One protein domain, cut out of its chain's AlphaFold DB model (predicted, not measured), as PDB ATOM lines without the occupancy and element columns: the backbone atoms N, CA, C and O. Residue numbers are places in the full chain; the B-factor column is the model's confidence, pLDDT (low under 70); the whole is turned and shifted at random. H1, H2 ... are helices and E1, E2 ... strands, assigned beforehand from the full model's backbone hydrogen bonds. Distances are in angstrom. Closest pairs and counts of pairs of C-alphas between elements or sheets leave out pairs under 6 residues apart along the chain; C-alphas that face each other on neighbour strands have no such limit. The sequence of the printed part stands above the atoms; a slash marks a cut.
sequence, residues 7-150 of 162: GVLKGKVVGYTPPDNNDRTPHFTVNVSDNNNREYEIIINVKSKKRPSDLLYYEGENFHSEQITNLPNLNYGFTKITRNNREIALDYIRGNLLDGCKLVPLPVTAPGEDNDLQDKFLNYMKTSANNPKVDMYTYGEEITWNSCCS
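What this domain is: This is residues 7 to 150 of the 162 residues of an uncharacterized protein of Bacillus thuringiensis serovar thuringiensis str. IS5056 (UniProt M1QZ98). A strongly twisted sheet of five strands, E1, E2, E3, E5 and E7, forms one side of a wide ring; two long loops, residues 58 to 76 and 81 to 103, and the small strand pair E4 and E6 complete the ring. H1 packs on one face of the sheet, and residues 144 to 150, with H2, stick out from the body. The printed part has 144 residues, with two named helices and seven named strands in the order E1 E2 E3 E4 E5 E6 H1 E7 H2. The class is mixed, with 59 residues in named elements, under half, and E1 E2 E3 form a meander, each strand the antiparallel neighbour of the one before. The whole is compact, with a radius of gyration of the C-alphas of 16.1 A and spans of 43 by 37 by 35 A.

How they stand to each other: E1, residues 7 to 17, bends by 95 degrees at residue 14 and has three antiparallel neighbours in this branched sheet. E2, residues 27 to 33, and E5, residues 77 to 80, lie on one side of E1, beside its residues 11 to 17 and 7 to 10. E7, residues 136 to 141, lies on the other side, beside residues 7 to 12. N 14 and O 31 of E1 and E2 are 2.9 A apart, N 8 and O 79 of E1 and E5 2.9 A, and N 9 and O 138 of E1 and E7 2.8 A, each within hydrogen-bond range. E2 forms hairpins with E1 and with the edge strand E3, residues 39 to 45, where N 30 and O 42 are 2.9 A apart. E4, residues 55 to 57, and E6, residues 104 to 106, are antiparallel, with N 57 and O 104 at 2.9 A. H1, residues 117 to 128, is on the branched sheet at a height of 9.4 A, over E2 and along the strands, at 14 degrees to E2 on the local plane. The closest C-alphas of E1 and H1, Val 13 and Ser 128, are 5.8 A apart. H2, residues 145 to 150, is not on that sheet and is apart from H1. In H1 every O i to N i+4 pair is within hydrogen-bond range; in H2 0 of 2 are, and 2 of 3 O i to N i+3 pairs.

Where its parts are: E1 begins at C-alpha 7 (41.112, 52.246, 28.367) and measures 22.7 A. E2 measures 19.3 A, E3 19.8 A, H1 16.6 A and E7 15.7 A. H2 ends at C-alpha 150 (33.878, 39.106, 40.796).

The domain as a whole: The C-alphas farthest apart, Asn 84 and Pro 111, are 46.3 A apart. The links E4 to E5 and E5 to E6 are long, and the printed part has no cut. Mean pLDDT of the printed part is 83.5; residues 21, 23 to 25, 48 to 54 and 145 to 150 are under 70.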
ATOM      1  N   GLY A   7      40.140  51.187  28.569       94.31
ATOM      2  CA  GLY A   7      41.112  52.246  28.367       94.31
ATOM      3  C   GLY A   7      42.324  51.771  27.583       94.31
ATOM      4  O   GLY A   7      42.341  50.662  27.046       94.31
ATOM      5  N   VAL A   8      43.328  52.639  27.533       95.69
ATOM      6  CA  VAL A   8      44.617  52.386  26.894       95.69
ATOM      7  C   VAL A   8      45.744  52.635  27.893       95.69
ATOM      8  O   VAL A   8      45.779  53.665  28.563       95.69
ATOM      9  N   LEU A   9      46.658  51.680  28.010       96.25
ATOM     10  CA  LEU A   9      47.899  51.804  28.766       96.25
ATOM     11  C   LEU A   9      49.017  52.227  27.817       96.25
ATOM     12  O   LEU A   9      49.239  51.541  26.823       96.25
ATOM     13  N   LYS A  10      49.733  53.307  28.140       96.94
ATOM     14  CA  LYS A  10      51.010  53.662  27.505       96.94
ATOM     15  C   LYS A  10      52.154  53.372  28.471       96.94
ATOM     16  O   LYS A  10      52.137  53.871  29.595       96.94
ATOM     17  N   GLY A  11      53.164  52.621  28.043       96.62
ATOM     18  CA  GLY A  11      54.314  52.340  28.901       96.62
ATOM     19  C   GLY A  11      55.504  51.683  28.214       96.62
ATOM     20  O   GLY A  11      55.513  51.482  27.001       96.62
ATOM     21  N   LYS A  12      56.520  51.358  29.015       96.69
ATOM     22  CA  LYS A  12      57.734  50.651  28.594       96.69
ATOM     23  C   LYS A  12      57.669  49.193  29.007       96.69
ATOM     24  O   LYS A  12      57.381  48.905  30.163       96.69
ATOM     25  N   VAL A  13      57.985  48.280  28.094       96.62
ATOM     26  CA  VAL A  13      58.107  46.859  28.435       96.62
ATOM     27  C   VAL A  13      59.358  46.664  29.289       96.62
ATOM     28  O   VAL A  13      60.469  46.948  28.840       96.62
ATOM     29  N   VAL A  14      59.177  46.168  30.510       95.44
ATOM     30  CA  VAL A  14      60.269  45.870  31.456       95.44
ATOM     31  C   VAL A  14      60.472  44.368  31.657       95.44
ATOM     32  O   VAL A  14      61.520  43.933  32.121       95.44
ATOM     33  N   GLY A  15      59.498  43.554  31.249       94.69
ATOM     34  CA  GLY A  15      59.595  42.101  31.290       94.69
ATOM     35  C   GLY A  15      58.410  41.428  30.613       94.69
ATOM     36  O   GLY A  15      57.422  42.075  30.270       94.69
ATOM     37  N   TYR A  16      58.517  40.122  30.409       94.44
ATOM     38  CA  TYR A  16      57.440  39.304  29.870       94.44
ATOM     39  C   TYR A  16      57.628  37.837  30.257       94.44
ATOM     40  O   TYR A  16      58.751  37.385  30.484       94.44
ATOM     41  N   THR A  17      56.524  37.096  30.275       91.62
ATOM     42  CA  THR A  17      56.482  35.661  30.558       91.62
ATOM     43  C   THR A  17      55.672  34.983  29.455       91.62
ATOM     44  O   THR A  17      54.455  35.182  29.388       91.62
ATOM     45  N   PRO A  18      56.317  34.206  28.563       86.62
ATOM     46  CA  PRO A  18      55.608  33.381  27.593       86.62
ATOM     47  C   PRO A  18      54.720  32.342  28.297       86.62
ATOM     48  O   PRO A  18      55.027  31.944  29.423       86.62
ATOM     49  N   PRO A  19      53.638  31.872  27.654       82.19
ATOM     50  CA  PRO A  19      52.786  30.843  28.235       82.19
ATOM     51  C   PRO A  19      53.551  29.531  28.469       82.19
ATOM     52  O   PRO A  19      54.394  29.132  27.665       82.19
ATOM     53  N   ASP A  20      53.188  28.815  29.533       78.25
ATOM     54  CA  ASP A  20      53.590  27.420  29.714       78.25
ATOM     55  C   ASP A  20      52.752  26.522  28.790       78.25
ATOM     56  O   ASP A  20      51.518  26.563  28.802       78.25
ATOM     57  N   ASN A  21      53.423  25.672  28.012       68.25
ATOM     58  CA  ASN A  21      52.792  24.698  27.123       68.25
ATOM     59  C   ASN A  21      51.880  23.704  27.867       68.25
ATOM     60  O   ASN A  21      50.976  23.125  27.258       68.25
ATOM     61  N   ASN A  22      52.086  23.524  29.174       71.19
ATOM     62  CA  ASN A  22      51.267  22.671  30.033       71.19
ATOM     63  C   ASN A  22      50.073  23.401  30.677       71.19
ATOM     64  O   ASN A  22      49.227  22.749  31.300       71.19
ATOM     65  N   ASP A  23      49.960  24.727  30.533       69.50
ATOM     66  CA  ASP A  23      48.821  25.481  31.058       69.50
ATOM     67  C   ASP A  23      47.557  25.202  30.225       69.50
ATOM     68  O   ASP A  23      47.536  25.209  28.991       69.50
ATOM     69  N   ARG A  24      46.442  24.967  30.921       66.19
ATOM     70  CA  ARG A  24      45.116  24.783  30.317       66.19
ATOM     71  C   ARG A  24      44.498  26.109  29.863       66.19
ATOM     72  O   ARG A  24      43.543  26.092  29.084       66.19
ATOM     73  N   THR A  25      45.004  27.239  30.356       66.50
ATOM     74  CA  THR A  25      44.629  28.603  29.961       66.50
ATOM     75  C   THR A  25      45.876  29.446  29.691       66.50
ATOM     76  O   THR A  25      46.102  30.424  30.407       66.50
ATOM     77  N   PRO A  26      46.681  29.069  28.679       74.25
ATOM     78  CA  PRO A  26      47.962  29.709  28.434       74.25
ATOM     79  C   PRO A  26      47.737  31.186  28.123       74.25
ATOM     80  O   PRO A  26      46.981  31.552  27.215       74.25
ATOM     81  N   HIS A  27      48.380  32.019  28.925       81.56
ATOM     82  CA  HIS A  27      48.381  33.459  28.789       81.56
ATOM     83  C   HIS A  27      49.822  33.930  28.663       81.56
ATOM     84  O   HIS A  27      50.723  33.404  29.311       81.56
ATOM     85  N   PHE A  28      50.021  34.899  27.787       87.50
ATOM     86  CA  PHE A  28      51.275  35.609  27.664       87.50
ATOM     87  C   PHE A  28      51.186  36.836  28.568       87.50
ATOM     88  O   PHE A  28      50.271  37.650  28.415       87.50
ATOM     89  N   THR A  29      52.110  36.954  29.514       91.25
ATOM     90  CA  THR A  29      52.144  38.079  30.451       91.25
ATOM     91  C   THR A  29      53.191  39.091  30.015       91.25
ATOM     92  O   THR A  29      54.301  38.715  29.641       91.25
ATOM     93  N   VAL A  30      52.857  40.378  30.076       94.12
ATOM     94  CA  VAL A  30      53.791  41.480  29.808       94.12
ATOM     95  C   VAL A  30      53.787  42.441  30.989       94.12
ATOM     96  O   VAL A  30      52.729  42.921  31.390       94.12
ATOM     97  N   ASN A  31      54.975  42.752  31.501       95.25
ATOM     98  CA  ASN A  31      55.177  43.749  32.544       95.25
ATOM     99  C   ASN A  31      55.553  45.076  31.895       95.25
ATOM    100  O   ASN A  31      56.526  45.166  31.136       95.25
ATOM    101  N   VAL A  32      54.775  46.106  32.205       95.69
ATOM    102  CA  VAL A  32      54.917  47.444  31.643       95.69
ATOM    103  C   VAL A  32      55.091  48.457  32.764       95.69
ATOM    104  O   VAL A  32      54.328  48.446  33.721       95.69
ATOM    105  N   SER A  33      56.067  49.350  32.632       95.62
ATOM    106  CA  SER A  33      56.311  50.443  33.574       95.62
ATOM    107  C   SER A  33      55.933  51.794  32.964       95.62
ATOM    108  O   SER A  33      56.147  52.028  31.767       95.62
ATOM    109  N   ASP A  34      55.352  52.680  33.772       94.19
ATOM    110  CA  ASP A  34      55.186  54.093  33.425       94.19
ATOM    111  C   ASP A  34      56.425  54.931  33.804       94.19
ATOM    112  O   ASP A  34      57.407  54.438  34.355       94.19
ATOM    113  N   ASN A  35      56.384  56.238  33.528       91.62
ATOM    114  CA  ASN A  35      57.489  57.145  33.869       91.62
ATOM    115  C   ASN A  35      57.650  57.401  35.381       91.62
ATOM    116  O   ASN A  35      58.638  58.008  35.785       91.62
ATOM    117  N   ASN A  36      56.699  56.966  36.208       92.44
ATOM    118  CA  ASN A  36      56.734  57.083  37.665       92.44
ATOM    119  C   ASN A  36      57.135  55.759  38.341       92.44
ATOM    120  O   ASN A  36      56.994  55.636  39.558       92.44
ATOM    121  N   ASN A  37      57.631  54.778  37.576       90.75
ATOM    122  CA  ASN A  37      57.945  53.420  38.030       90.75
ATOM    123  C   ASN A  37      56.737  52.647  38.579       90.75
ATOM    124  O   ASN A  37      56.893  51.731  39.388       90.75
ATOM    125  N   ARG A  38      55.518  53.004  38.164       93.75
ATOM    126  CA  ARG A  38      54.347  52.175  38.425       93.75
ATOM    127  C   ARG A  38      54.319  51.040  37.414       93.75
ATOM    128  O   ARG A  38      54.300  51.273  36.207       93.75
ATOM    129  N   GLU A  39      54.256  49.821  37.930       93.44
ATOM    130  CA  GLU A  39      54.183  48.615  37.118       93.44
ATOM    131  C   GLU A  39      52.738  48.181  36.858       93.44
ATOM    132  O   GLU A  39      51.842  48.317  37.699       93.44
ATOM    133  N   TYR A  40      52.536  47.643  35.662       93.88
ATOM    134  CA  TYR A  40      51.286  47.121  35.142       93.88
ATOM    135  C   TYR A  40      51.538  45.725  34.582       93.88
ATOM    136  O   TYR A  40      52.479  45.520  33.816       93.88
ATOM    137  N   GLU A  41      50.662  44.786  34.922       93.88
ATOM    138  CA  GLU A  41      50.663  43.443  34.351       93.88
ATOM    139  C   GLU A  41      49.573  43.348  33.278       93.88
ATOM    140  O   GLU A  41      48.392  43.598  33.537       93.88
ATOM    141  N   ILE A  42      49.970  42.999  32.057       92.75
ATOM    142  CA  ILE A  42      49.068  42.758  30.933       92.75
ATOM    143  C   ILE A  42      48.970  41.252  30.724       92.75
ATOM    144  O   ILE A  42      49.984  40.588  30.529       92.75
ATOM    145  N   ILE A  43      47.745  40.730  30.691       89.31
ATOM    146  CA  ILE A  43      47.463  39.313  30.455       89.31
ATOM    147  C   ILE A  43      46.842  39.161  29.064       89.31
ATOM    148  O   ILE A  43      45.729  39.629  28.817       89.31
ATOM    149  N   ILE A  44      47.550  38.491  28.156       85.94
ATOM    150  CA  ILE A  44      47.133  38.288  26.765       85.94
ATOM    151  C   ILE A  44      46.770  36.819  26.563       85.94
ATOM    152  O   ILE A  44      47.585  35.923  26.773       85.94
ATOM    153  N   ASN A  45      45.544  36.548  26.118       79.56
ATOM    154  CA  ASN A  45      45.165  35.195  25.720       79.56
ATOM    155  C   ASN A  45      45.805  34.864  24.374       79.56
ATOM    156  O   ASN A  45      45.503  35.508  23.373       79.56
ATOM    157  N   VAL A  46      46.620  33.816  24.341       73.94
ATOM    158  CA  VAL A  46      47.295  33.349  23.119       73.94
ATOM    159  C   VAL A  46      46.715  32.036  22.590       73.94
ATOM    160  O   VAL A  46      47.188  31.491  21.601       73.94
ATOM    161  N   LYS A  47      45.641  31.533  23.214       70.00
ATOM    162  CA  LYS A  47      44.937  30.318  22.786       70.00
ATOM    163  C   LYS A  47      43.433  30.415  23.021       70.00
ATOM    164  O   LYS A  47      42.975  30.646  24.140       70.00
ATOM    165  N   SER A  48      42.645  30.164  21.975       66.00
ATOM    166  CA  SER A  48      41.189  30.010  22.097       66.00
ATOM    167  C   SER A  48      40.817  28.623  22.636       66.00
ATOM    168  O   SER A  48      41.373  27.605  22.214       66.00
ATOM    169  N   LYS A  49      39.815  28.571  23.529       59.97
ATOM    170  CA  LYS A  49      39.228  27.326  24.064       59.97
ATOM    171  C   LYS A  49      38.313  26.599  23.060       59.97
ATOM    172  O   LYS A  49      37.981  25.438  23.292       59.97
ATOM    173  N   LYS A  50      37.866  27.263  21.983       60.25
ATOM    174  CA  LYS A  50      36.875  26.745  21.020       60.25
ATOM    175  C   LYS A  50      37.535  26.462  19.669       60.25
ATOM    176  O   LYS A  50      38.154  27.360  19.117       60.25
ATOM    177  N   ARG A  51      37.345  25.248  19.136       57.41
ATOM    178  CA  ARG A  51      37.841  24.840  17.808       57.41
ATOM    179  C   ARG A  51      36.916  25.326  16.668       57.41
ATOM    180  O   ARG A  51      35.699  25.300  16.870       57.41
ATOM    181  N   PRO A  52      37.455  25.668  15.480       61.00
ATOM    182  CA  PRO A  52      38.880  25.870  15.201       61.00
ATOM    183  C   PRO A  52      39.383  27.121  15.932       61.00
ATOM    184  O   PRO A  52      38.674  28.119  16.021       61.00
ATOM    185  N   SER A  53      40.576  27.024  16.520       62.62
ATOM    186  CA  SER A  53      41.171  28.121  17.297       62.62
ATOM    187  C   SER A  53      42.060  29.019  16.429       62.62
ATOM    188  O   SER A  53      42.775  29.850  16.984       62.62
ATOM    189  N   ASP A  54      42.028  28.833  15.106       67.94
ATOM    190  CA  ASP A  54      42.787  29.626  14.144       67.94
ATOM    191  C   ASP A  54      42.332  31.084  14.219       67.94
ATOM    192  O   ASP A  54      41.134  31.380  14.309       67.94
ATOM    193  N   LEU A  55      43.300  31.995  14.205       76.06
ATOM    194  CA  LEU A  55      43.047  33.427  14.236       76.06
ATOM    195  C   LEU A  55      43.518  34.042  12.928       76.06
ATOM    196  O   LEU A  55      44.559  33.680  12.383       76.06
ATOM    197  N   LEU A  56      42.736  34.996  12.439       80.00
ATOM    198  CA  LEU A  56      43.196  35.900  11.404       80.00
ATOM    199  C   LEU A  56      44.091  36.945  12.066       80.00
ATOM    200  O   LEU A  56      43.661  37.646  12.983       80.00
ATOM    201  N   TYR A  57      45.334  37.009  11.614       80.19
ATOM    202  CA  TYR A  57      46.366  37.873  12.158       80.19
ATOM    203  C   TYR A  57      46.772  38.930  11.131       80.19
ATOM    204  O   TYR A  57      46.822  38.662   9.931       80.19
ATOM    205  N   TYR A  58      47.056  40.138  11.612       79.50
ATOM    206  CA  TYR A  58      47.596  41.224  10.808       79.50
ATOM    207  C   TYR A  58      48.757  41.880  11.544       79.50
ATOM    208  O   TYR A  58      48.642  42.248  12.713       79.50
ATOM    209  N   GLU A  59      49.843  42.061  10.807       75.94
ATOM    210  CA  GLU A  59      51.054  42.754  11.211       75.94
ATOM    211  C   GLU A  59      51.385  43.746  10.107       75.94
ATOM    212  O   GLU A  59      51.577  43.370   8.953       75.94
ATOM    213  N   GLY A  60      51.359  45.031  10.448       73.12
ATOM    214  CA  GLY A  60      51.666  46.103   9.516       73.12
ATOM    215  C   GLY A  60      52.891  46.863   9.988       73.12
ATOM    216  O   GLY A  60      52.820  47.576  10.988       73.12
ATOM    217  N   GLU A  61      53.989  46.763   9.246       72.25
ATOM    218  CA  GLU A  61      55.075  47.735   9.359       72.25
ATOM    219  C   GLU A  61      54.579  49.100   8.861       72.25
ATOM    220  O   GLU A  61      53.807  49.175   7.904       72.25
ATOM    221  N   ASN A  62      55.004  50.189   9.510       77.00
ATOM    222  CA  ASN A  62      54.536  51.550   9.203       77.00
ATOM    223  C   ASN A  62      53.001  51.670   9.235       77.00
ATOM    224  O   ASN A  62      52.357  52.121   8.287       77.00
ATOM    225  N   PHE A  63      52.397  51.228  10.338       76.94
ATOM    226  CA  PHE A  63      50.957  51.316  10.532       76.94
ATOM    227  C   PHE A  63      50.503  52.785  10.591       76.94
ATOM    228  O   PHE A  63      50.858  53.520  11.511       76.94
ATOM    229  N   HIS A  64      49.707  53.211   9.608       74.50
ATOM    230  CA  HIS A  64      49.158  54.563   9.520       74.50
ATOM    231  C   HIS A  64      47.633  54.520   9.643       74.50
ATOM    232  O   HIS A  64      46.939  54.028   8.757       74.50
ATOM    233  N   SER A  65      47.109  55.063  10.741       78.56
ATOM    234  CA  SER A  65      45.679  55.313  10.931       78.56
ATOM    235  C   SER A  65      45.491  56.594  11.741       78.56
ATOM    236  O   SER A  65      46.212  56.846  12.712       78.56
ATOM    237  N   GLU A  66      44.492  57.396  11.369       79.00
ATOM    238  CA  GLU A  66      44.118  58.609  12.107       79.00
ATOM    239  C   GLU A  66      43.816  58.304  13.584       79.00
ATOM    240  O   GLU A  66      44.114  59.115  14.458       79.00
ATOM    241  N   GLN A  67      43.318  57.099  13.893       78.19
ATOM    242  CA  GLN A  67      42.968  56.707  15.262       78.19
ATOM    243  C   GLN A  67      44.169  56.541  16.187       78.19
ATOM    244  O   GLN A  67      44.054  56.779  17.388       78.19
ATOM    245  N   ILE A  68      45.328  56.158  15.650       82.94
ATOM    246  CA  ILE A  68      46.532  55.974  16.468       82.94
ATOM    247  C   ILE A  68      47.415  57.222  16.516       82.94
ATOM    248  O   ILE A  68      48.358  57.276  17.299       82.94
ATOM    249  N   THR A  69      47.093  58.255  15.729       86.81
ATOM    250  CA  THR A  69      47.882  59.500  15.667       86.81
ATOM    251  C   THR A  69      47.853  60.264  16.995       86.81
ATOM    252  O   THR A  69      48.789  60.987  17.322       86.81
ATOM    253  N   ASN A  70      46.816  60.049  17.810       88.88
ATOM    254  CA  ASN A  70      46.683  60.669  19.127       88.88
ATOM    255  C   ASN A  70      47.432  59.915  20.241       88.88
ATOM    256  O   ASN A  70      47.678  60.490  21.301       88.88
ATOM    257  N   LEU A  71      47.815  58.650  20.022       91.81
ATOM    258  CA  LEU A  71      48.450  57.810  21.046       91.81
ATOM    259  C   LEU A  71      49.792  58.358  21.556       91.81
ATOM    260  O   LEU A  71      49.978  58.380  22.776       91.81
ATOM    261  N   PRO A  72      50.700  58.874  20.702       92.88
ATOM    262  CA  PRO A  72      51.951  59.467  21.167       92.88
ATOM    263  C   PRO A  72      51.766  60.599  22.183       92.88
ATOM    264  O   PRO A  72      52.607  60.748  23.069       92.88
ATOM    265  N   ASN A  73      50.649  61.331  22.118       93.56
ATOM    266  CA  ASN A  73      50.347  62.452  23.012       93.56
ATOM    267  C   ASN A  73      49.828  62.016  24.390       93.56
ATOM    268  O   ASN A  73      49.677  62.851  25.280       93.56
ATOM    269  N   LEU A  74      49.539  60.726  24.587       94.94
ATOM    270  CA  LEU A  74      49.113  60.219  25.883       94.94
ATOM    271  C   LEU A  74      50.245  60.309  26.909       94.94
ATOM    272  O   LEU A  74      51.418  60.053  26.610       94.94
ATOM    273  N   ASN A  75      49.863  60.605  28.148       95.62
ATOM    274  CA  ASN A  75      50.741  60.409  29.291       95.62
ATOM    275  C   ASN A  75      50.998  58.911  29.492       95.62
ATOM    276  O   ASN A  75      50.155  58.073  29.166       95.62
ATOM    277  N   TYR A  76      52.162  58.583  30.047       96.69
ATOM    278  CA  TYR A  76      52.450  57.222  30.493       96.69
ATOM    279  C   TYR A  76      51.485  56.817  31.616       96.69
ATOM    280  O   TYR A  76      51.073  57.652  32.423       96.69
ATOM    281  N   GLY A  77      51.140  55.533  31.654       96.06
ATOM    282  CA  GLY A  77      50.129  54.966  32.541       96.06
ATOM    283  C   GLY A  77      48.804  54.675  31.831       96.06
ATOM    284  O   GLY A  77      48.691  54.714  30.602       96.06
ATOM    285  N   PHE A  78      47.791  54.317  32.621       95.00
ATOM    286  CA  PHE A  78      46.476  53.924  32.115       95.00
ATOM    287  C   PHE A  78      45.555  55.135  31.925       95.00
ATOM    288  O   PHE A  78      45.240  55.854  32.873       95.00
ATOM    289  N   THR A  79      45.074  55.322  30.698       95.25
ATOM    290  CA  THR A  79      44.090  56.342  30.337       95.25
ATOM    291  C   THR A  79      42.735  55.686  30.100       95.25
ATOM    292  O   THR A  79      42.538  54.959  29.124       95.25
ATOM    293  N   LYS A  80      41.768  55.968  30.978       94.56
ATOM    294  CA  LYS A  80      40.393  55.478  30.828       94.56
ATOM    295  C   LYS A  80      39.713  56.130  29.623       94.56
ATOM    296  O   LYS A  80      39.732  57.353  29.482       94.56
ATOM    297  N   ILE A  81      39.047  55.321  28.803       93.12
ATOM    298  CA  ILE A  81      38.226  55.797  27.688       93.12
ATOM    299  C   ILE A  81      36.812  56.070  28.198       93.12
ATOM    300  O   ILE A  81      36.152  55.237  28.820       93.12
ATOM    301  N   THR A  82      36.341  57.277  27.930       92.00
ATOM    302  CA  THR A  82      35.057  57.818  28.365       92.00
ATOM    303  C   THR A  82      34.348  58.467  27.177       92.00
ATOM    304  O   THR A  82      34.791  58.390  26.034       92.00
ATOM    305  N   ARG A  83      33.210  59.126  27.419       89.12
ATOM    306  CA  ARG A  83      32.527  59.893  26.367       89.12
ATOM    307  C   ARG A  83      33.310  61.133  25.922       89.12
ATOM    308  O   ARG A  83      33.061  61.595  24.817       89.12
ATOM    309  N   ASN A  84      34.223  61.632  26.756       91.75
ATOM    310  CA  ASN A  84      34.915  62.905  26.545       91.75
ATOM    311  C   ASN A  84      36.236  62.765  25.778       91.75
ATOM    312  O   ASN A  84      36.791  63.776  25.375       91.75
ATOM    313  N   ASN A  85      36.733  61.538  25.610       92.06
ATOM    314  CA  ASN A  85      37.993  61.219  24.939       92.06
ATOM    315  C   ASN A  85      37.817  59.998  24.017       92.06
ATOM    316  O   ASN A  85      38.491  58.976  24.143       92.06
ATOM    317  N   ARG A  86      36.802  60.037  23.148       89.06
ATOM    318  CA  ARG A  86      36.480  58.917  22.242       89.06
ATOM    319  C   ARG A  86      37.440  58.810  21.065       89.06
ATOM    320  O   ARG A  86      37.522  57.753  20.459       89.06
ATOM    321  N   GLU A  87      38.154  59.882  20.756       88.56
ATOM    322  CA  GLU A  87      39.162  59.969  19.700       88.56
ATOM    323  C   GLU A  87      40.369  59.050  19.919       88.56
ATOM    324  O   GLU A  87      41.091  58.776  18.966       88.56
ATOM    325  N   ILE A  88      40.577  58.555  21.145       91.19
ATOM    326  CA  ILE A  88      41.591  57.537  21.451       91.19
ATOM    327  C   ILE A  88      41.021  56.114  21.465       91.19
ATOM    328  O   ILE A  88      41.768  55.169  21.693       91.19
ATOM    329  N   ALA A  89      39.711  55.927  21.271       89.69
ATOM    330  CA  ALA A  89      39.087  54.608  21.258       89.69
ATOM    331  C   ALA A  89      39.282  53.900  19.910       89.69
ATOM    332  O   ALA A  89      39.255  54.537  18.860       89.69
ATOM    333  N   LEU A  90      39.403  52.569  19.944       88.56
ATOM    334  CA  LEU A  90      39.425  51.758  18.728       88.56
ATOM    335  C   LEU A  90      38.034  51.721  18.093       88.56
ATOM    336  O   LEU A  90      37.061  51.298  18.720       88.56
ATOM    337  N   ASP A  91      37.955  52.092  16.822       86.94
ATOM    338  CA  ASP A  91      36.780  51.864  15.990       86.94
ATOM    339  C   ASP A  91      37.218  51.153  14.709       86.94
ATOM    340  O   ASP A  91      37.675  51.768  13.748       86.94
ATOM    341  N   TYR A  92      37.077  49.827  14.726       81.62
ATOM    342  CA  TYR A  92      37.478  48.929  13.644       81.62
ATOM    343  C   TYR A  92      36.685  49.121  12.345       81.62
ATOM    344  O   TYR A  92      37.139  48.665  11.302       81.62
ATOM    345  N   ILE A  93      35.517  49.773  12.387       81.50
ATOM    346  CA  ILE A  93      34.667  49.975  11.205       81.50
ATOM    347  C   ILE A  93      35.047  51.280  10.506       81.50
ATOM    348  O   ILE A  93      35.218  51.308   9.292       81.50
ATOM    349  N   ARG A  94      35.172  52.371  11.267       82.75
ATOM    350  CA  ARG A  94      35.432  53.713  10.718       82.75
ATOM    351  C   ARG A  94      36.909  54.095  10.716       82.75
ATOM    352  O   ARG A  94      37.284  55.042  10.042       82.75
ATOM    353  N   GLY A  95      37.742  53.384  11.469       78.25
ATOM    354  CA  GLY A  95      39.145  53.734  11.697       78.25
ATOM    355  C   GLY A  95      40.137  53.291  10.655       78.25
ATOM    356  O   GLY A  95      41.317  53.609  10.795       78.25
ATOM    357  N   ASN A  96      39.683  52.506   9.678       80.06
ATOM    358  CA  ASN A  96      40.554  51.849   8.710       80.06
ATOM    359  C   ASN A  96      41.760  51.163   9.392       80.06
ATOM    360  O   ASN A  96      42.884  51.212   8.903       80.06
ATOM    361  N   LEU A  97      41.529  50.584  10.582       80.75
ATOM    362  CA  LEU A  97      42.569  49.966  11.410       80.75
ATOM    363  C   LEU A  97      43.060  48.638  10.831       80.75
ATOM    364  O   LEU A  97      44.087  48.115  11.250       80.75
ATOM    365  N   LEU A  98      42.285  48.044   9.933       79.00
ATOM    366  CA  LEU A  98      42.529  46.709   9.436       79.00
ATOM    367  C   LEU A  98      42.060  46.625   7.996       79.00
ATOM    368  O   LEU A  98      40.899  46.902   7.701       79.00
ATOM    369  N   ASP A  99      42.951  46.184   7.120       79.19
ATOM    370  CA  ASP A  99      42.564  45.721   5.798       79.19
ATOM    371  C   ASP A  99      42.274  44.221   5.895       79.19
ATOM    372  O   ASP A  99      43.182  43.407   6.078       79.19
ATOM    373  N   GLY A 100      40.995  43.852   5.799       79.31
ATOM    374  CA  GLY A 100      40.565  42.458   5.896       79.31
ATOM    375  C   GLY A 100      41.192  41.553   4.832       79.31
ATOM    376  O   GLY A 100      41.346  40.358   5.072       79.31
ATOM    377  N   CYS A 101      41.612  42.108   3.690       83.81
ATOM    378  CA  CYS A 101      42.300  41.363   2.637       83.81
ATOM    379  C   CYS A 101      43.771  41.067   2.967       83.81
ATOM    380  O   CYS A 101      44.375  40.225   2.307       83.81
ATOM    381  N   LYS A 102      44.348  41.730   3.977       82.62
ATOM    382  CA  LYS A 102      45.730  41.512   4.441       82.62
ATOM    383  C   LYS A 102      45.826  40.579   5.648       82.62
ATOM    384  O   LYS A 102      46.920  40.349   6.154       82.62
ATOM    385  N   LEU A 103      44.697  40.067   6.130       83.38
ATOM    386  CA  LEU A 103      44.671  39.107   7.222       83.38
ATOM    387  C   LEU A 103      45.219  37.756   6.765       83.38
ATOM    388  O   LEU A 103      44.726  37.170   5.802       83.38
ATOM    389  N   VAL A 104      46.198  37.238   7.501       82.62
ATOM    390  CA  VAL A 104      46.801  35.928   7.250       82.62
ATOM    391  C   VAL A 104      46.317  34.953   8.326       82.62
ATOM    392  O   VAL A 104      46.330  35.304   9.510       82.62
ATOM    393  N   PRO A 105      45.857  33.741   7.961       81.75
ATOM    394  CA  PRO A 105      45.532  32.726   8.949       81.75
ATOM    395  C   PRO A 105      46.805  32.308   9.682       81.75
ATOM    396  O   PRO A 105      47.792  31.919   9.058       81.75
ATOM    397  N   LEU A 106      46.762  32.373  11.008       79.56
ATOM    398  CA  LEU A 106      47.860  31.966  11.866       79.56
ATOM    399  C   LEU A 106      47.470  30.676  12.602       79.56
ATOM    400  O   LEU A 106      46.391  30.631  13.212       79.56
ATOM    401  N   PRO A 107      48.300  29.619  12.541       74.56
ATOM    402  CA  PRO A 107      48.040  28.396  13.279       74.56
ATOM    403  C   PRO A 107      48.094  28.659  14.788       74.56
ATOM    404  O   PRO A 107      48.784  29.554  15.272       74.56
ATOM    405  N   VAL A 108      47.367  27.840  15.547       70.25
ATOM    406  CA  VAL A 108      47.330  27.919  17.019       70.25
ATOM    407  C   VAL A 108      48.704  27.658  17.640       70.25
ATOM    408  O   VAL A 108      49.041  28.235  18.669       70.25
ATOM    409  N   THR A 109      49.448  26.721  17.053       74.38
ATOM    410  CA  THR A 109      50.804  26.325  17.442       74.38
ATOM    411  C   THR A 109      51.456  25.693  16.220       74.38
ATOM    412  O   THR A 109      50.834  24.820  15.602       74.38
ATOM    413  N   ALA A 110      52.675  26.094  15.869       75.44
ATOM    414  CA  ALA A 110      53.408  25.507  14.748       75.44
ATOM    415  C   ALA A 110      54.894  25.280  15.091       75.44
ATOM    416  O   ALA A 110      55.481  26.031  15.857       75.44
ATOM    417  N   PRO A 111      55.535  24.215  14.570       75.31
ATOM    418  CA  PRO A 111      56.952  23.966  14.819       75.31
ATOM    419  C   PRO A 111      57.830  24.918  13.997       75.31
ATOM    420  O   PRO A 111      57.718  24.961  12.772       75.31
ATOM    421  N   GLY A 112      58.720  25.655  14.657       77.94
ATOM    422  CA  GLY A 112      59.584  26.668  14.038       77.94
ATOM    423  C   GLY A 112      59.568  27.956  14.854       77.94
ATOM    424  O   GLY A 112      59.060  27.940  15.965       77.94
ATOM    425  N   GLU A 113      60.143  29.029  14.315       79.50
ATOM    426  CA  GLU A 113      60.030  30.378  14.880       79.50
ATOM    427  C   GLU A 113      59.200  31.259  13.933       79.50
ATOM    428  O   GLU A 113      59.227  31.061  12.716       79.50
ATOM    429  N   ASP A 114      58.503  32.250  14.493       82.44
ATOM    430  CA  ASP A 114      57.720  33.277  13.778       82.44
ATOM    431  C   ASP A 114      56.581  32.720  12.903       82.44
ATOM    432  O   ASP A 114      56.189  33.292  11.884       82.44
ATOM    433  N   ASN A 115      56.022  31.579  13.298       82.69
ATOM    434  CA  ASN A 115      54.985  30.893  12.527       82.69
ATOM    435  C   ASN A 115      53.639  30.791  13.264       82.69
ATOM    436  O   ASN A 115      52.650  30.381  12.655       82.69
ATOM    437  N   ASP A 116      53.589  31.179  14.539       83.38
ATOM    438  CA  ASP A 116      52.379  31.223  15.350       83.38
ATOM    439  C   ASP A 116      52.272  32.517  16.178       83.38
ATOM    440  O   ASP A 116      53.127  33.407  16.132       83.38
ATOM    441  N   LEU A 117      51.156  32.672  16.900       81.31
ATOM    442  CA  LEU A 117      50.867  33.908  17.634       81.31
ATOM    443  C   LEU A 117      51.853  34.141  18.779       81.31
ATOM    444  O   LEU A 117      52.194  35.287  19.083       81.31
ATOM    445  N   GLN A 118      52.274  33.061  19.435       82.94
ATOM    446  CA  GLN A 118      53.173  33.130  20.572       82.94
ATOM    447  C   GLN A 118      54.546  33.620  20.127       82.94
ATOM    448  O   GLN A 118      55.091  34.529  20.757       82.94
ATOM    449  N   ASP A 119      55.065  33.075  19.032       85.38
ATOM    450  CA  ASP A 119      56.361  33.470  18.491       85.38
ATOM    451  C   ASP A 119      56.385  34.937  18.069       85.38
ATOM    452  O   ASP A 119      57.326  35.670  18.388       85.38
ATOM    453  N   LYS A 120      55.311  35.399  17.421       86.25
ATOM    454  CA  LYS A 120      55.176  36.802  17.026       86.25
ATOM    455  C   LYS A 120      55.214  37.735  18.227       86.25
ATOM    456  O   LYS A 120      56.014  38.673  18.256       86.25
ATOM    457  N   PHE A 121      54.415  37.458  19.261       87.06
ATOM    458  CA  PHE A 121      54.473  38.238  20.500       87.06
ATOM    459  C   PHE A 121      55.859  38.187  21.137       87.06
ATOM    460  O   PHE A 121      56.376  39.224  21.551       87.06
ATOM    461  N   LEU A 122      56.487  37.012  21.183       89.75
ATOM    462  CA  LEU A 122      57.822  36.852  21.744       89.75
ATOM    463  C   LEU A 122      58.852  37.734  21.024       89.75
ATOM    464  O   LEU A 122      59.641  38.402  21.692       89.75
ATOM    465  N   ASN A 123      58.826  37.792  19.694       90.12
ATOM    466  CA  ASN A 123      59.742  38.617  18.904       90.12
ATOM    467  C   ASN A 123      59.565  40.117  19.192       90.12
ATOM    468  O   ASN A 123      60.546  40.833  19.439       90.12
ATOM    469  N   TYR A 124      58.318  40.586  19.273       90.75
ATOM    470  CA  TYR A 124      58.018  41.965  19.664       90.75
ATOM    471  C   TYR A 124      58.472  42.289  21.083       90.75
ATOM    472  O   TYR A 124      59.066  43.343  21.326       90.75
ATOM    473  N   MET A 125      58.237  41.379  22.027       93.38
ATOM    474  CA  MET A 125      58.616  41.587  23.421       93.38
ATOM    475  C   MET A 125      60.133  41.544  23.616       93.38
ATOM    476  O   MET A 125      60.660  42.391  24.332       93.38
ATOM    477  N   LYS A 126      60.861  40.662  22.916       92.81
ATOM    478  CA  LYS A 126      62.338  40.662  22.871       92.81
ATOM    479  C   LYS A 126      62.893  42.011  22.407       92.81
ATOM    480  O   LYS A 126      63.844  42.510  22.997       92.81
ATOM    481  N   THR A 127      62.282  42.607  21.384       91.06
ATOM    482  CA  THR A 127      62.705  43.904  20.822       91.06
ATOM    483  C   THR A 127      62.375  45.082  21.744       91.06
ATOM    484  O   THR A 127      63.094  46.086  21.778       91.06
ATOM    485  N   SER A 128      61.275  44.966  22.488       93.81
ATOM    486  CA  SER A 128      60.728  46.044  23.314       93.81
ATOM    487  C   SER A 128      61.277  46.048  24.740       93.81
ATOM    488  O   SER A 128      61.387  47.113  25.347       93.81
ATOM    489  N   ALA A 129      61.610  44.877  25.287       93.94
ATOM    490  CA  ALA A 129      62.035  44.730  26.670       93.94
ATOM    491  C   ALA A 129      63.297  45.549  26.950       93.94
ATOM    492  O   ALA A 129      64.339  45.351  26.326       93.94
ATOM    493  N   ASN A 130      63.190  46.470  27.907       85.75
ATOM    494  CA  ASN A 130      64.255  47.394  28.298       85.75
ATOM    495  C   ASN A 130      64.759  48.295  27.156       85.75
ATOM    496  O   ASN A 130      65.848  48.862  27.253       85.75
ATOM    497  N   ASN A 131      63.977  48.464  26.084       94.19
ATOM    498  CA  ASN A 131      64.303  49.380  25.000       94.19
ATOM    499  C   ASN A 131      63.641  50.748  25.243       94.19
ATOM    500  O   ASN A 131      62.441  50.912  24.996       94.19
ATOM    501  N   PRO A 132      64.396  51.781  25.666       89.56
ATOM    502  CA  PRO A 132      63.820  53.083  26.001       89.56
ATOM    503  C   PRO A 132      63.241  53.823  24.785       89.56
ATOM    504  O   PRO A 132      62.517  54.802  24.961       89.56
ATOM    505  N   LYS A 133      63.520  53.371  23.556       93.69
ATOM    506  CA  LYS A 133      62.997  53.975  22.321       93.69
ATOM    507  C   LYS A 133      61.639  53.416  21.895       93.69
ATOM    508  O   LYS A 133      61.024  53.983  21.002       93.69
ATOM    509  N   VAL A 134      61.175  52.332  22.517       94.56
ATOM    510  CA  VAL A 134      59.917  51.667  22.156       94.56
ATOM    511  C   VAL A 134      58.854  51.993  23.197       94.56
ATOM    512  O   VAL A 134      59.100  51.856  24.393       94.56
ATOM    513  N   ASP A 135      57.692  52.462  22.751       95.44
ATOM    514  CA  ASP A 135      56.494  52.608  23.579       95.44
ATOM    515  C   ASP A 135      55.503  51.498  23.239       95.44
ATOM    516  O   ASP A 135      55.265  51.212  22.066       95.44
ATOM    517  N   MET A 136      54.897  50.907  24.266       95.06
ATOM    518  CA  MET A 136      53.793  49.964  24.126       95.06
ATOM    519  C   MET A 136      52.472  50.670  24.423       95.06
ATOM    520  O   MET A 136      52.352  51.364  25.436       95.06
ATOM    521  N   TYR A 137      51.482  50.450  23.556       95.25
ATOM    522  CA  TYR A 137      50.109  50.917  23.722       95.25
ATOM    523  C   TYR A 137      49.170  49.716  23.791       95.25
ATOM    524  O   TYR A 137      49.064  48.957  22.828       95.25
ATOM    525  N   THR A 138      48.473  49.550  24.913       94.31
ATOM    526  CA  THR A 138      47.643  48.365  25.163       94.31
ATOM    527  C   THR A 138      46.219  48.763  25.481       94.31
ATOM    528  O   THR A 138      45.957  49.383  26.510       94.31
ATOM    529  N   TYR A 139      45.286  48.356  24.626       93.62
ATOM    530  CA  TYR A 139      43.860  48.512  24.877       93.62
ATOM    531  C   TYR A 139      43.317  47.344  25.692       93.62
ATOM    532  O   TYR A 139      43.552  46.183  25.361       93.62
ATOM    533  N   GLY A 140      42.534  47.638  26.724       92.19
ATOM    534  CA  GLY A 140      41.972  46.603  27.582       92.19
ATOM    535  C   GLY A 140      41.120  47.163  28.707       92.19
ATOM    536  O   GLY A 140      40.903  48.369  28.811       92.19
ATOM    537  N   GLU A 141      40.609  46.265  29.541       90.12
ATOM    538  CA  GLU A 141      39.941  46.634  30.784       90.12
ATOM    539  C   GLU A 141      40.932  46.585  31.948       90.12
ATOM    540  O   GLU A 141      41.586  45.566  32.163       90.12
ATOM    541  N   GLU A 142      41.022  47.674  32.716       88.94
ATOM    542  CA  GLU A 142      41.787  47.686  33.964       88.94
ATOM    543  C   GLU A 142      41.023  46.906  35.043       88.94
ATOM    544  O   GLU A 142      39.929  47.295  35.479       88.94
ATOM    545  N   ILE A 143      41.621  45.802  35.486       80.62
ATOM    546  CA  ILE A 143      41.112  44.965  36.570       80.62
ATOM    547  C   ILE A 143      41.933  45.282  37.818       80.62
ATOM    548  O   ILE A 143      43.115  44.966  37.902       80.62
ATOM    549  N   THR A 144      41.304  45.899  38.815       70.25
ATOM    550  CA  THR A 144      41.933  46.087  40.128       70.25
ATOM    551  C   THR A 144      41.697  44.858  41.001       70.25
ATOM    552  O   THR A 144      40.684  44.169  40.860       70.25
ATOM    553  N   TRP A 145      42.601  44.578  41.939       54.38
ATOM    554  CA  TRP A 145      42.556  43.378  42.789       54.38
ATOM    555  C   TRP A 145      41.201  43.155  43.497       54.38
ATOM    556  O   TRP A 145      40.717  42.027  43.562       54.38
ATOM    557  N   ASN A 146      40.519  44.227  43.919       52.31
ATOM    558  CA  ASN A 146      39.182  44.144  44.530       52.31
ATOM    559  C   ASN A 146      38.083  43.683  43.553       52.31
ATOM    560  O   ASN A 146      37.056  43.158  43.977       52.31
ATOM    561  N   SER A 147      38.289  43.861  42.247       50.88
ATOM    562  CA  SER A 147      37.361  43.437  41.193       50.88
ATOM    563  C   SER A 147      37.610  42.008  40.688       50.88
ATOM    564  O   SER A 147      36.677  41.373  40.193       50.88
ATOM    565  N   CYS A 148      38.808  41.447  40.903       46.94
ATOM    566  CA  CYS A 148      39.164  40.079  40.499       46.94
ATOM    567  C   CYS A 148      38.242  39.013  41.129       46.94
ATOM    568  O   CYS A 148      37.807  38.082  40.447       46.94
ATOM    569  N   CYS A 149      37.829  39.214  42.390       42.00
ATOM    570  CA  CYS A 149      36.880  38.339  43.095       42.00
ATOM    571  C   CYS A 149      35.523  38.188  42.385       42.00
ATOM    572  O   CYS A 149      34.825  37.199  42.604       42.00
ATOM    573  N   SER A 150      35.145  39.145  41.531       45.69
ATOM    574  CA  SER A 150      33.878  39.106  40.796       45.69
ATOM    575  C   SER A 150      33.973  38.493  39.393       45.69
ATOM    576  O   SER A 150      32.934  38.145  38.837       45.69
TER     577      SER A 150